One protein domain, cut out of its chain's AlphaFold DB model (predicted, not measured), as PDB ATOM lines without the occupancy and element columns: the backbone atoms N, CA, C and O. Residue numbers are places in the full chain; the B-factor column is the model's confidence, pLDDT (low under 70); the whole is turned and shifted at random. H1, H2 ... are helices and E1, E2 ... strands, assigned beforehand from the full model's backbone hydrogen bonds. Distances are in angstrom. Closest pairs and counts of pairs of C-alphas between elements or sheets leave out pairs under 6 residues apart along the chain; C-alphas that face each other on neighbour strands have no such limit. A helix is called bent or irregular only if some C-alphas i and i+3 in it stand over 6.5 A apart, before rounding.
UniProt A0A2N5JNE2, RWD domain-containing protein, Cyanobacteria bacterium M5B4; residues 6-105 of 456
ATOM      1  N   ALA A   6     -20.660 -24.049  36.961       81.88
ATOM      2  CA  ALA A   6     -21.208 -23.835  35.617       81.88
ATOM      3  C   ALA A   6     -22.379 -24.784  35.294       81.88
ATOM      4  O   ALA A   6     -23.318 -24.377  34.608       81.88
ATOM      5  N   ASP A   7     -22.376 -25.986  35.870       78.31
ATOM      6  CA  ASP A   7     -23.400 -27.012  35.651       78.31
ATOM      7  C   ASP A   7     -24.708 -26.697  36.399       78.31
ATOM      8  O   ASP A   7     -25.766 -27.235  36.083       78.31
ATOM      9  N   THR A   8     -24.675 -25.741  37.337       67.44
ATOM     10  CA  THR A   8     -25.865 -25.261  38.067       67.44
ATOM     11  C   THR A   8     -26.703 -24.258  37.270       67.44
ATOM     12  O   THR A   8     -27.896 -24.087  37.524       67.44
ATOM     13  N   ILE A   9     -26.102 -23.588  36.281       64.69
ATOM     14  CA  ILE A   9     -26.753 -22.575  35.439       64.69
ATOM     15  C   ILE A   9     -27.985 -23.134  34.701       64.69
ATOM     16  O   ILE A   9     -29.041 -22.502  34.815       64.69
ATOM     17  N   PRO A  10     -27.925 -24.295  34.016       61.84
ATOM     18  CA  PRO A  10     -29.085 -24.857  33.316       61.84
ATOM     19  C   PRO A  10     -30.240 -25.282  34.239       61.84
ATOM     20  O   PRO A  10     -31.351 -25.488  33.759       61.84
ATOM     21  N   LEU A  11     -30.020 -25.390  35.555       71.19
ATOM     22  CA  LEU A  11     -31.043 -25.818  36.517       71.19
ATOM     23  C   LEU A  11     -31.907 -24.659  37.051       71.19
ATOM     24  O   LEU A  11     -32.982 -24.904  37.602       71.19
ATOM     25  N   ASN A  12     -31.460 -23.406  36.890       78.88
ATOM     26  CA  ASN A  12     -32.121 -22.231  37.469       78.88
ATOM     27  C   ASN A  12     -33.408 -21.850  36.734       78.88
ATOM     28  O   ASN A  12     -34.489 -21.837  37.323       78.88
ATOM     29  N   ARG A  13     -33.278 -21.466  35.463       84.69
ATOM     30  CA  ARG A  13     -34.355 -20.803  34.738       84.69
ATOM     31  C   ARG A  13     -34.325 -21.155  33.265       84.69
ATOM     32  O   ARG A  13     -33.291 -21.021  32.619       84.69
ATOM     33  N   GLU A  14     -35.474 -21.562  32.750       84.56
ATOM     34  CA  GLU A  14     -35.699 -21.723  31.317       84.56
ATOM     35  C   GLU A  14     -36.643 -20.617  30.853       84.56
ATOM     36  O   GLU A  14     -37.811 -20.539  31.262       84.56
ATOM     37  N   GLU A  15     -36.112 -19.741  30.006       81.56
ATOM     38  CA  GLU A  15     -36.927 -18.793  29.266       81.56
ATOM     39  C   GLU A  15     -37.525 -19.519  28.055       81.56
ATOM     40  O   GLU A  15     -36.787 -20.168  27.309       81.56
ATOM     41  N   PRO A  16     -38.853 -19.452  27.848       74.25
ATOM     42  CA  PRO A  16     -39.453 -20.044  26.663       74.25
ATOM     43  C   PRO A  16     -38.870 -19.367  25.412       74.25
ATOM     44  O   PRO A  16     -38.730 -18.139  25.402       74.25
ATOM     45  N   PRO A  17     -38.536 -20.119  24.350       71.88
ATOM     46  CA  PRO A  17     -37.994 -19.538  23.129       71.88
ATOM     47  C   PRO A  17     -38.939 -18.459  22.580       71.88
ATOM     48  O   PRO A  17     -40.154 -18.650  22.527       71.88
ATOM     49  N   ASP A  18     -38.385 -17.336  22.112       64.50
ATOM     50  CA  ASP A  18     -39.120 -16.153  21.610       64.50
ATOM     51  C   ASP A  18     -40.185 -16.459  20.532       64.50
ATOM     52  O   ASP A  18     -41.077 -15.651  20.256       64.50
ATOM     53  N   ASN A  19     -40.104 -17.630  19.899       55.44
ATOM     54  CA  ASN A  19     -41.095 -18.102  18.942       55.44
ATOM     55  C   ASN A  19     -42.347 -18.686  19.628       55.44
ATOM     56  O   ASN A  19     -43.452 -18.413  19.164       55.44
ATOM     57  N   GLU A  20     -42.229 -19.401  20.752       53.88
ATOM     58  CA  GLU A  20     -43.378 -19.964  21.490       53.88
ATOM     59  C   GLU A  20     -44.281 -18.863  22.064       53.88
ATOM     60  O   GLU A  20     -45.507 -18.935  21.965       53.88
ATOM     61  N   THR A  21     -43.700 -17.752  22.531       54.53
ATOM     62  CA  THR A  21     -44.479 -16.583  22.976       54.53
ATOM     63  C   THR A  21     -45.276 -15.914  21.847       54.53
ATOM     64  O   THR A  21     -46.263 -15.226  22.118       54.53
ATOM     65  N   ARG A  22     -44.910 -16.131  20.572       51.31
ATOM     66  CA  ARG A  22     -45.675 -15.658  19.401       51.31
ATOM     67  C   ARG A  22     -46.764 -16.641  18.949       51.31
ATOM     68  O   ARG A  22     -47.771 -16.184  18.400       51.31
ATOM     69  N   PHE A  23     -46.593 -17.946  19.180       46.53
ATOM     70  CA  PHE A  23     -47.487 -19.013  18.693       46.53
ATOM     71  C   PHE A  23     -48.701 -19.316  19.592       46.53
ATOM     72  O   PHE A  23     -49.695 -19.850  19.095       46.53
ATOM     73  N   LEU A  24     -48.728 -18.810  20.832       52.44
ATOM     74  CA  LEU A  24     -49.868 -18.903  21.769       52.44
ATOM     75  C   LEU A  24     -51.199 -18.286  21.268       52.44
ATOM     76  O   LEU A  24     -52.212 -18.298  21.971       52.44
ATOM     77  N   ARG A  25     -51.242 -17.740  20.045       53.25
ATOM     78  CA  ARG A  25     -52.447 -17.169  19.421       53.25
ATOM     79  C   ARG A  25     -53.491 -18.213  18.988       53.25
ATOM     80  O   ARG A  25     -54.615 -17.807  18.707       53.25
ATOM     81  N   GLY A  26     -53.160 -19.512  18.935       50.34
ATOM     82  CA  GLY A  26     -54.040 -20.549  18.361       50.34
ATOM     83  C   GLY A  26     -54.588 -21.616  19.323       50.34
ATOM     84  O   GLY A  26     -55.767 -21.956  19.226       50.34
ATOM     85  N   LYS A  27     -53.772 -22.149  20.248       58.12
ATOM     86  CA  LYS A  27     -54.141 -23.263  21.156       58.12
ATOM     87  C   LYS A  27     -53.484 -23.157  22.549       58.12
ATOM     88  O   LYS A  27     -52.717 -24.022  22.956       58.12
ATOM     89  N   PRO A  28     -53.812 -22.124  23.331       58.53
ATOM     90  CA  PRO A  28     -53.161 -21.850  24.619       58.53
ATOM     91  C   PRO A  28     -53.350 -22.926  25.711       58.53
ATOM     92  O   PRO A  28     -52.654 -22.859  26.713       58.53
ATOM     93  N   ASN A  29     -54.256 -23.906  25.560       59.53
ATOM     94  CA  ASN A  29     -54.491 -24.936  26.588       59.53
ATOM     95  C   ASN A  29     -53.415 -26.020  26.596       59.53
ATOM     96  O   ASN A  29     -52.824 -26.283  27.637       59.53
ATOM     97  N   GLU A  30     -53.147 -26.619  25.432       63.97
ATOM     98  CA  GLU A  30     -52.146 -27.682  25.294       63.97
ATOM     99  C   GLU A  30     -50.755 -27.153  25.668       63.97
ATOM    100  O   GLU A  30     -49.983 -27.850  26.321       63.97
ATOM    101  N   GLU A  31     -50.467 -25.891  25.337       65.31
ATOM    102  CA  GLU A  31     -49.187 -25.252  25.639       65.31
ATOM    103  C   GLU A  31     -49.053 -24.847  27.113       65.31
ATOM    104  O   GLU A  31     -48.014 -25.136  27.700       65.31
ATOM    105  N   LEU A  32     -50.080 -24.269  27.759       69.00
ATOM    106  CA  LEU A  32     -50.023 -23.932  29.193       69.00
ATOM    107  C   LEU A  32     -49.947 -25.195  30.067       69.00
ATOM    108  O   LEU A  32     -49.169 -25.244  31.017       69.00
ATOM    109  N   GLU A  33     -50.689 -26.247  29.723       70.56
ATOM    110  CA  GLU A  33     -50.566 -27.541  30.402       70.56
ATOM    111  C   GLU A  33     -49.204 -28.190  30.123       70.56
ATOM    112  O   GLU A  33     -48.573 -28.703  31.046       70.56
ATOM    113  N   SER A  34     -48.686 -28.103  28.888       71.44
ATOM    114  CA  SER A  34     -47.321 -28.554  28.570       71.44
ATOM    115  C   SER A  34     -46.241 -27.757  29.301       71.44
ATOM    116  O   SER A  34     -45.176 -28.288  29.622       71.44
ATOM    117  N   PHE A  35     -46.522 -26.491  29.599       71.12
ATOM    118  CA  PHE A  35     -45.631 -25.618  30.336       71.12
ATOM    119  C   PHE A  35     -45.538 -26.037  31.801       71.12
ATOM    120  O   PHE A  35     -44.443 -26.138  32.359       71.12
ATOM    121  N   ILE A  36     -46.695 -26.366  32.379       69.62
ATOM    122  CA  ILE A  36     -46.860 -26.784  33.770       69.62
ATOM    123  C   ILE A  36     -46.595 -28.303  33.944       69.62
ATOM    124  O   ILE A  36     -46.615 -28.789  35.074       69.62
ATOM    125  N   ARG A  37     -46.226 -29.042  32.879       70.94
ATOM    126  CA  ARG A  37     -45.944 -30.498  32.902       70.94
ATOM    127  C   ARG A  37     -44.970 -30.933  33.983       70.94
ATOM    128  O   ARG A  37     -43.848 -30.438  34.048       70.94
ATOM    129  N   GLU A  38     -45.385 -31.959  34.707       66.00
ATOM    130  CA  GLU A  38     -44.782 -32.529  35.909       66.00
ATOM    131  C   GLU A  38     -43.265 -32.810  35.835       66.00
ATOM    132  O   GLU A  38     -42.549 -32.516  36.793       66.00
ATOM    133  N   ASP A  39     -42.754 -33.257  34.685       76.31
ATOM    134  CA  ASP A  39     -41.433 -33.904  34.596       76.31
ATOM    135  C   ASP A  39     -40.232 -32.968  34.384       76.31
ATOM    136  O   ASP A  39     -39.096 -33.432  34.309       76.31
ATOM    137  N   SER A  40     -40.430 -31.649  34.265       80.31
ATOM    138  CA  SER A  40     -39.284 -30.751  34.025       80.31
ATOM    139  C   SER A  40     -38.387 -30.597  35.272       80.31
ATOM    140  O   SER A  40     -38.892 -30.202  36.337       80.31
ATOM    141  N   PRO A  41     -37.060 -30.828  35.142       82.44
ATOM    142  CA  PRO A  41     -36.082 -30.631  36.213       82.44
ATOM    143  C   PRO A  41     -35.712 -29.154  36.417       82.44
ATOM    144  O   PRO A  41     -34.935 -28.827  37.310       82.44
ATOM    145  N   ILE A  42     -36.258 -28.230  35.628       87.81
ATOM    146  CA  ILE A  42     -35.971 -26.794  35.736       87.81
ATOM    147  C   ILE A  42     -36.682 -26.209  36.960       87.81
ATOM    148  O   ILE A  42     -37.809 -26.605  37.268       87.81
ATOM    149  N   LEU A  43     -36.014 -25.321  37.704       91.56
ATOM    150  CA  LEU A  43     -36.578 -24.730  38.922       91.56
ATOM    151  C   LEU A  43     -37.668 -23.703  38.598       91.56
ATOM    152  O   LEU A  43     -38.762 -23.778  39.155       91.56
ATOM    153  N   VAL A  44     -37.378 -22.778  37.678       92.94
ATOM    154  CA  VAL A  44     -38.304 -21.729  37.237       92.94
ATOM    155  C   VAL A  44     -38.455 -21.762  35.724       92.94
ATOM    156  O   VAL A  44     -37.485 -21.648  34.982       92.94
ATOM    157  N   ARG A  45     -39.691 -21.856  35.245       90.88
ATOM    158  CA  ARG A  45     -40.020 -21.720  33.828       90.88
ATOM    159  C   ARG A  45     -40.795 -20.424  33.626       90.88
ATOM    160  O   ARG A  45     -41.787 -20.201  34.322       90.88
ATOM    161  N   GLY A  46     -40.374 -19.578  32.684       88.00
ATOM    162  CA  GLY A  46     -41.093 -18.347  32.317       88.00
ATOM    163  C   GLY A  46     -40.225 -17.083  32.218       88.00
ATOM    164  O   GLY A  46     -39.021 -17.125  32.476       88.00
ATOM    165  N   PRO A  47     -40.833 -15.931  31.873       88.81
ATOM    166  CA  PRO A  47     -42.280 -15.689  31.848       88.81
ATOM    167  C   PRO A  47     -42.974 -16.188  30.576       88.81
ATOM    168  O   PRO A  47     -42.509 -15.930  29.468       88.81
ATOM    169  N   ILE A  48     -44.157 -16.788  30.723       85.00
ATOM    170  CA  ILE A  48     -45.133 -16.893  29.628       85.00
ATOM    171  C   ILE A  48     -46.072 -15.701  29.674       85.00
ATOM    172  O   ILE A  48     -46.687 -15.425  30.701       85.00
ATOM    173  N   ARG A  49     -46.241 -15.026  28.536       83.25
ATOM    174  CA  ARG A  49     -47.204 -13.930  28.407       83.25
ATOM    175  C   ARG A  49     -48.544 -14.460  27.923       83.25
ATOM    176  O   ARG A  49     -48.635 -14.967  26.805       83.25
ATOM    177  N   ILE A  50     -49.589 -14.296  28.728       77.19
ATOM    178  CA  ILE A  50     -50.951 -14.657  28.327       77.19
ATOM    179  C   ILE A  50     -51.564 -13.479  27.548       77.19
ATOM    180  O   ILE A  50     -51.621 -12.360  28.066       77.19
ATOM    181  N   PRO A  51     -52.026 -13.682  26.298       68.62
ATOM    182  CA  PRO A  51     -52.655 -12.625  25.514       68.62
ATOM    183  C   PRO A  51     -54.048 -12.258  26.055       68.62
ATOM    184  O   PRO A  51     -54.810 -13.121  26.481       68.62
ATOM    185  N   ASN A  52     -54.430 -10.983  25.928       66.12
ATOM    186  CA  ASN A  52     -55.679 -10.397  26.457       66.12
ATOM    187  C   ASN A  52     -56.996 -10.919  25.839       66.12
ATOM    188  O   ASN A  52     -58.056 -10.350  26.099       66.12
ATOM    189  N   ASN A  53     -56.983 -11.983  25.032       62.53
ATOM    190  CA  ASN A  53     -58.192 -12.545  24.413       62.53
ATOM    191  C   ASN A  53     -58.982 -13.434  25.398       62.53
ATOM    192  O   ASN A  53     -59.324 -14.580  25.109       62.53
ATOM    193  N   ILE A  54     -59.294 -12.866  26.567       52.91
ATOM    194  CA  ILE A  54     -59.947 -13.488  27.730       52.91
ATOM    195  C   ILE A  54     -61.344 -14.035  27.391       52.91
ATOM    196  O   ILE A  54     -61.770 -15.033  27.967       52.91
ATOM    197  N   LEU A  55     -62.025 -13.471  26.386       53.75
ATOM    198  CA  LEU A  55     -63.322 -13.966  25.899       53.75
ATOM    199  C   LEU A  55     -63.269 -15.428  25.420       53.75
ATOM    200  O   LEU A  55     -64.221 -16.168  25.640       53.75
ATOM    201  N   GLY A  56     -62.148 -15.873  24.838       57.25
ATOM    202  CA  GLY A  56     -61.951 -17.279  24.460       57.25
ATOM    203  C   GLY A  56     -61.537 -18.186  25.625       57.25
ATOM    204  O   GLY A  56     -61.509 -19.407  25.466       57.25
ATOM    205  N   ALA A  57     -61.202 -17.602  26.781       56.75
ATOM    206  CA  ALA A  57     -60.659 -18.289  27.947       56.75
ATOM    207  C   ALA A  57     -61.605 -18.350  29.159       56.75
ATOM    208  O   ALA A  57     -61.292 -19.055  30.115       56.75
ATOM    209  N   MET A  58     -62.773 -17.696  29.111       54.34
ATOM    210  CA  MET A  58     -63.714 -17.595  30.240       54.34
ATOM    211  C   MET A  58     -64.197 -18.932  30.828       54.34
ATOM    212  O   MET A  58     -64.603 -18.971  31.980       54.34
ATOM    213  N   PHE A  59     -64.134 -20.040  30.090       58.25
ATOM    214  CA  PHE A  59     -64.550 -21.358  30.597       58.25
ATOM    215  C   PHE A  59     -63.382 -22.308  30.869       58.25
ATOM    216  O   PHE A  59     -63.582 -23.507  31.041       58.25
ATOM    217  N   ARG A  60     -62.144 -21.805  30.870       68.88
ATOM    218  CA  ARG A  60     -60.965 -22.668  30.921       68.88
ATOM    219  C   ARG A  60     -60.551 -22.941  32.351       68.88
ATOM    220  O   ARG A  60     -60.284 -22.016  33.114       68.88
ATOM    221  N   VAL A  61     -60.491 -24.226  32.665       72.19
ATOM    222  CA  VAL A  61     -59.852 -24.748  33.865       72.19
ATOM    223  C   VAL A  61     -58.440 -25.150  33.474       72.19
ATOM    224  O   VAL A  61     -58.265 -25.827  32.465       72.19
ATOM    225  N   PHE A  62     -57.447 -24.734  34.248       77.56
ATOM    226  CA  PHE A  62     -56.097 -25.277  34.168       77.56
ATOM    227  C   PHE A  62     -55.745 -25.918  35.505       77.56
ATOM    228  O   PHE A  62     -56.261 -25.536  36.559       77.56
ATOM    229  N   ARG A  63     -54.884 -26.930  35.452       85.12
ATOM    230  CA  ARG A  63     -54.461 -27.680  36.628       85.12
ATOM    231  C   ARG A  63     -53.013 -27.357  36.957       85.12
ATOM    232  O   ARG A  63     -52.142 -27.428  36.095       85.12
ATOM    233  N   VAL A  64     -52.763 -27.045  38.220       89.38
ATOM    234  CA  VAL A  64     -51.423 -27.002  38.796       89.38
ATOM    235  C   VAL A  64     -51.175 -28.352  39.459       89.38
ATOM    236  O   VAL A  64     -51.958 -28.790  40.305       89.38
ATOM    237  N   TYR A  65     -50.125 -29.045  39.025       90.06
ATOM    238  CA  TYR A  65     -49.763 -30.367  39.538       90.06
ATOM    239  C   TYR A  65     -49.090 -30.286  40.914       90.06
ATOM    240  O   TYR A  65     -48.555 -29.248  41.306       90.06
ATOM    241  N   GLU A  66     -49.099 -31.401  41.646       90.81
ATOM    242  CA  GLU A  66     -48.438 -31.501  42.946       90.81
ATOM    243  C   GLU A  66     -46.923 -31.289  42.843       90.81
ATOM    244  O   GLU A  66     -46.247 -31.751  41.915       90.81
ATOM    245  N   GLY A  67     -46.381 -30.566  43.825       91.38
ATOM    246  CA  GLY A  67     -44.984 -30.141  43.818       91.38
ATOM    247  C   GLY A  67     -44.698 -28.990  42.851       91.38
ATOM    248  O   GLY A  67     -43.540 -28.759  42.519       91.38
ATOM    249  N   ARG A  68     -45.719 -28.255  42.392       92.81
ATOM    250  CA  ARG A  68     -45.547 -27.016  41.624       92.81
ATOM    251  C   ARG A  68     -46.381 -25.874  42.178       92.81
ATOM    252  O   ARG A  68     -47.429 -26.080  42.782       92.81
ATOM    253  N   ALA A  69     -45.894 -24.669  41.925       94.81
ATOM    254  CA  ALA A  69     -46.615 -23.429  42.131       94.81
ATOM    255  C   ALA A  69     -46.578 -22.607  40.841       94.81
ATOM    256  O   ALA A  69     -45.621 -22.673  40.067       94.81
ATOM    257  N   VAL A  70     -47.631 -21.839  40.595       93.19
ATOM    258  CA  VAL A  70     -47.711 -20.911  39.471       93.19
ATOM    259  C   VAL A  70     -47.796 -19.499  40.025       93.19
ATOM    260  O   VAL A  70     -48.726 -19.176  40.757       93.19
ATOM    261  N   VAL A  71     -46.820 -18.662  39.682       94.69
ATOM    262  CA  VAL A  71     -46.762 -17.260  40.112       94.69
ATOM    263  C   VAL A  71     -47.276 -16.390  38.977       94.69
ATOM    264  O   VAL A  71     -46.763 -16.440  37.856       94.69
ATOM    265  N   VAL A  72     -48.305 -15.601  39.266       91.75
ATOM    266  CA  VAL A  72     -49.029 -14.812  38.271       91.75
ATOM    267  C   VAL A  72     -48.730 -13.345  38.511       91.75
ATOM    268  O   VAL A  72     -49.002 -12.811  39.588       91.75
ATOM    269  N   LEU A  73     -48.189 -12.672  37.500       92.38
ATOM    270  CA  LEU A  73     -47.903 -11.247  37.546       92.38
ATOM    271  C   LEU A  73     -48.898 -10.494  36.675       92.38
ATOM    272  O   LEU A  73     -49.003 -10.744  35.476       92.38
ATOM    273  N   ALA A  74     -49.554  -9.499  37.258       89.62
ATOM    274  CA  ALA A  74     -50.377  -8.539  36.540       89.62
ATOM    275  C   ALA A  74     -49.629  -7.206  36.458       89.62
ATOM    276  O   ALA A  74     -49.301  -6.596  37.477       89.62
ATOM    277  N   ASN A  75     -49.336  -6.743  35.239       87.88
ATOM    278  CA  ASN A  75     -48.569  -5.511  34.996       87.88
ATOM    279  C   ASN A  75     -47.218  -5.461  35.748       87.88
ATOM    280  O   ASN A  75     -46.806  -4.405  36.224       87.88
ATOM    281  N   GLY A  76     -46.541  -6.607  35.870       87.81
ATOM    282  CA  GLY A  76     -45.236  -6.712  36.535       87.81
ATOM    283  C   GLY A  76     -45.279  -6.736  38.066       87.81
ATOM    284  O   GLY A  76     -44.224  -6.692  38.687       87.81
ATOM    285  N   ARG A  77     -46.462  -6.814  38.686       91.44
ATOM    286  CA  ARG A  77     -46.615  -7.044  40.131       91.44
ATOM    287  C   ARG A  77     -47.202  -8.421  40.383       91.44
ATOM    288  O   ARG A  77     -48.056  -8.853  39.611       91.44
ATOM    289  N   ILE A  78     -46.776  -9.069  41.464       93.50
ATOM    290  CA  ILE A  78     -47.359 -10.334  41.917       93.50
ATOM    291  C   ILE A  78     -48.844 -10.093  42.197       93.50
ATOM    292  O   ILE A  78     -49.206  -9.177  42.937       93.50
ATOM    293  N   HIS A  79     -49.691 -10.864  41.528       92.38
ATOM    294  CA  HIS A  79     -51.133 -10.823  41.711       92.38
ATOM    295  C   HIS A  79     -51.593 -11.956  42.623       92.38
ATOM    296  O   HIS A  79     -52.314 -11.707  43.584       92.38
ATOM    297  N   GLU A  80     -51.165 -13.181  42.319       93.06
ATOM    298  CA  GLU A  80     -51.552 -14.382  43.053       93.06
ATOM    299  C   GLU A  80     -50.510 -15.493  42.852       93.06
ATOM    300  O   GLU A  80     -49.819 -15.544  41.825       93.06
ATOM    301  N   VAL A  81     -50.431 -16.398  43.828       94.88
ATOM    302  CA  VAL A  81     -49.703 -17.666  43.742       94.88
ATOM    303  C   VAL A  81     -50.695 -18.808  43.798       94.88
ATOM    304  O   VAL A  81     -51.449 -18.956  44.756       94.88
ATOM    305  N   LEU A  82     -50.666 -19.644  42.771       93.69
ATOM    306  CA  LEU A  82     -51.534 -20.802  42.652       93.69
ATOM    307  C   LEU A  82     -50.738 -22.052  43.020       93.69
ATOM    308  O   LEU A  82     -49.751 -22.386  42.362       93.69
ATOM    309  N   HIS A  83     -51.156 -22.733  44.082       94.75
ATOM    310  CA  HIS A  83     -50.593 -24.017  44.504       94.75
ATOM    311  C   HIS A  83     -51.221 -25.177  43.722       94.75
ATOM    312  O   HIS A  83     -51.935 -24.953  42.754       94.75
ATOM    313  N   ALA A  84     -50.944 -26.426  44.096       92.44
ATOM    314  CA  ALA A  84     -51.538 -27.585  43.438       92.44
ATOM    315  C   ALA A  84     -53.076 -27.559  43.535       92.44
ATOM    316  O   ALA A  84     -53.638 -27.420  44.620       92.44
ATOM    317  N   GLY A  85     -53.760 -27.694  42.398       91.31
ATOM    318  CA  GLY A  85     -55.213 -27.554  42.332       91.31
ATOM    319  C   GLY A  85     -55.746 -27.275  40.929       91.31
ATOM    320  O   GLY A  85     -54.991 -27.163  39.962       91.31
ATOM    321  N   GLY A  86     -57.071 -27.195  40.811       88.31
ATOM    322  CA  GLY A  86     -57.756 -26.760  39.594       88.31
ATOM    323  C   GLY A  86     -58.178 -25.300  39.715       88.31
ATOM    324  O   GLY A  86     -58.817 -24.929  40.696       88.31
ATOM    325  N   TYR A  87     -57.848 -24.487  38.715       86.31
ATOM    326  CA  TYR A  87     -58.109 -23.050  38.716       86.31
ATOM    327  C   TYR A  87     -58.825 -22.627  37.444       86.31
ATOM    328  O   TYR A  87     -58.545 -23.127  36.355       86.31
ATOM    329  N   HIS A  88     -59.745 -21.677  37.578       81.00
ATOM    330  CA  HIS A  88     -60.426 -21.070  36.443       81.00
ATOM    331  C   HIS A  88     -59.659 -19.845  35.963       81.00
ATOM    332  O   HIS A  88     -59.358 -18.959  36.753       81.00
ATOM    333  N   ALA A  89     -59.451 -19.718  34.653       71.62
ATOM    334  CA  ALA A  89     -58.812 -18.541  34.057       71.62
ATOM    335  C   ALA A  89     -59.578 -17.221  34.304       71.62
ATOM    336  O   ALA A  89     -59.029 -16.144  34.088       71.62
ATOM    337  N   LEU A  90     -60.834 -17.295  34.769       70.81
ATOM    338  CA  LEU A  90     -61.621 -16.146  35.227       70.81
ATOM    339  C   LEU A  90     -61.070 -15.482  36.495       70.81
ATOM    340  O   LEU A  90     -61.424 -14.334  36.748       70.81
ATOM    341  N   SER A  91     -60.245 -16.173  37.291       71.25
ATOM    342  CA  SER A  91     -59.620 -15.556  38.466       71.25
ATOM    343  C   SER A  91     -58.581 -14.504  38.079       71.25
ATOM    344  O   SER A  91     -58.262 -13.635  38.884       71.25
ATOM    345  N   PHE A  92     -58.087 -14.527  36.834       72.38
ATOM    346  CA  PHE A  92     -57.100 -13.563  36.386       72.38
ATOM    347  C   PHE A  92     -57.714 -12.189  36.104       72.38
ATOM    348  O   PHE A  92     -58.753 -12.078  35.444       72.38
ATOM    349  N   PRO A  93     -57.045 -11.107  36.532       71.44
ATOM    350  CA  PRO A  93     -57.536  -9.763  36.311       71.44
ATOM    351  C   PRO A  93     -57.526  -9.469  34.809       71.44
ATOM    352  O   PRO A  93     -56.552  -9.772  34.121       71.44
ATOM    353  N   MET A  94     -58.564  -8.794  34.296       70.56
ATOM    354  CA  MET A  94     -58.672  -8.397  32.876       70.56
ATOM    355  C   MET A  94     -57.673  -7.298  32.449       70.56
ATOM    356  O   MET A  94     -57.930  -6.485  31.561       70.56
ATOM    357  N   THR A  95     -56.526  -7.229  33.116       69.06
ATOM    358  CA  THR A  95     -55.441  -6.295  32.838       69.06
ATOM    359  C   THR A  95     -54.674  -6.673  31.579       69.06
ATOM    360  O   THR A  95     -54.615  -7.833  31.191       69.06
ATOM    361  N   LYS A  96     -54.047  -5.670  30.951       67.75
ATOM    362  CA  LYS A  96     -53.468  -5.778  29.605       67.75
ATOM    363  C   LYS A  96     -52.203  -6.642  29.497       67.75
ATOM    364  O   LYS A  96     -51.707  -6.808  28.379       67.75
ATOM    365  N   ARG A  97     -51.641  -7.125  30.607       81.25
ATOM    366  CA  ARG A  97     -50.429  -7.945  30.601       81.25
ATOM    367  C   ARG A  97     -50.393  -8.872  31.810       81.25
ATOM    368  O   ARG A  97     -50.217  -8.401  32.935       81.25
ATOM    369  N   ILE A  98     -50.539 -10.164  31.537       85.88
ATOM    370  CA  ILE A  98     -50.391 -11.241  32.512       85.88
ATOM    371  C   ILE A  98     -49.143 -12.034  32.125       85.88
ATOM    372  O   ILE A  98     -49.094 -12.614  31.039       85.88
ATOM    373  N   ASP A  99     -48.149 -12.034  33.007       88.81
ATOM    374  CA  ASP A  99     -46.934 -12.835  32.875       88.81
ATOM    375  C   ASP A  99     -47.018 -13.974  33.910       88.81
ATOM    376  O   ASP A  99     -47.338 -13.736  35.073       88.81
ATOM    377  N   VAL A 100     -46.780 -15.217  33.496       89.56
ATOM    378  CA  VAL A 100     -46.927 -16.410  34.343       89.56
ATOM    379  C   VAL A 100     -45.606 -17.157  34.443       89.56
ATOM    380  O   VAL A 100     -44.939 -17.395  33.433       89.56
ATOM    381  N   TYR A 101     -45.259 -17.560  35.662       92.88
ATOM    382  CA  TYR A 101     -44.109 -18.403  35.968       92.88
ATOM    383  C   TYR A 101     -44.568 -19.727  36.559       92.88
ATOM    384  O   TYR A 101     -45.442 -19.745  37.422       92.88
ATOM    385  N   SER A 102     -43.961 -20.829  36.130       92.88
ATOM    386  CA  SER A 102     -44.109 -22.123  36.795       92.88
ATOM    387  C   SER A 102     -42.865 -22.382  37.635       92.88
ATOM    388  O   SER A 102     -41.752 -22.352  37.116       92.88
ATOM    389  N   VAL A 103     -43.060 -22.618  38.928       95.12
ATOM    390  CA  VAL A 103     -41.996 -22.891  39.892       95.12
ATOM    391  C   VAL A 103     -42.140 -24.322  40.383       95.12
ATOM    392  O   VAL A 103     -43.213 -24.739  40.830       95.12
ATOM    393  N   ASN A 104     -41.063 -25.090  40.289       95.06
ATOM    394  CA  ASN A 104     -41.016 -26.442  40.813       95.06
ATOM    395  C   ASN A 104     -40.663 -26.399  42.307       95.06
ATOM    396  O   ASN A 104     -39.592 -25.940  42.689       95.06
ATOM    397  N   MET A 105     -41.589 -26.876  43.133       95.44
ATOM    398  CA  MET A 105     -41.518 -26.879  44.596       95.44
ATOM    399  C   MET A 105     -41.005 -28.211  45.159       95.44
ATOM    400  O   MET A 105     -40.915 -28.354  46.375       95.44
TER     401      MET A 105
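What this domain is: This is residues 6 to 105 of the 456 residues of the protein "RWD domain-containing protein" of Cyanobacteria bacterium M5B4 (UniProt A0A2N5JNE2). A strongly twisted sheet of four strands, E1, E6, E3 and E4, has H3 over one of its faces, and the small two-stranded ribbon of E2 and E5 lies beside H3 on that same side. H2 only grazes the sheet, and H1 lies out at one far end, coming near E1 only at Asn 12. The printed part has 100 residues, with three named helices followed by six named strands; the large sheet runs E1, E6, E3, E4, all antiparallel, and E2 and E5 are antiparallel too. The class is mixed, helices and strands. The whole is compact, with a radius of gyration of the C-alphas of 13.2 A, and only just elongated, spanning 44 by 29 by 26 A.

How they stand to each other: H1, residues 6 to 12, is not on the large sheet; its closest C-alpha pair to E1, residues 44 to 50, is Asn 12 and Val 44, 6.2 A apart. Residues 13 to 14 pair with residues 44 to 45 of E1, parallel. H2, residues 20 to 23, only grazes the sheet; its closest C-alpha pair to E1 is Thr 21 and Arg 49, 6.6 A apart. H3, residues 28 to 36, is on the sheet at a height of 10.0 A, over E6, residues 98 to 104, and along it at 7 degrees on the local plane. The closest C-alphas of H3 and E2, residues 61 to 64, are those of Ile 36 and Val 64, 6.8 A apart. E1 and E6 are antiparallel at 157 degrees, with N 45 and O 102 at 2.8 A. E6 and E3, residues 68 to 74, are antiparallel at 161 degrees, with N 73 and O 99 at 2.8 A. E3 and E4, residues 77 to 82, form a hairpin, with N 70 and O 82 at 2.8 A. E2 and E5, residues 85 to 88, are antiparallel at 149 degrees, with N 64 and O 85 at 2.8 A. Every O i to N i+4 pair of H3 is within hydrogen-bond range, against 0 of 3 in H1, where 3 of 4 O i to N i+3 pairs are; H2 is too short for an i+4 pair.

Where its parts are: H1 begins at C-alpha 6, (-21.208, -23.835, 35.617), and is irregular, only just: C-alphas 7 and 10 are 6.51 A apart. H3 is 12.2 A long, E1 17.0 A, E3 19.8 A, E4 14.8 A and E6 19.7 A. E6 ends at C-alpha 104, (-41.016, -26.442, 40.813).

The domain as a whole: The two C-alphas farthest apart, those of Ala 6 and Leu 55, are 44.3 A apart. The printed part has no cut and no long link. The mean pLDDT of the printed part is 77.0; residues 18 to 32 and 51 to 60 are among those under 70.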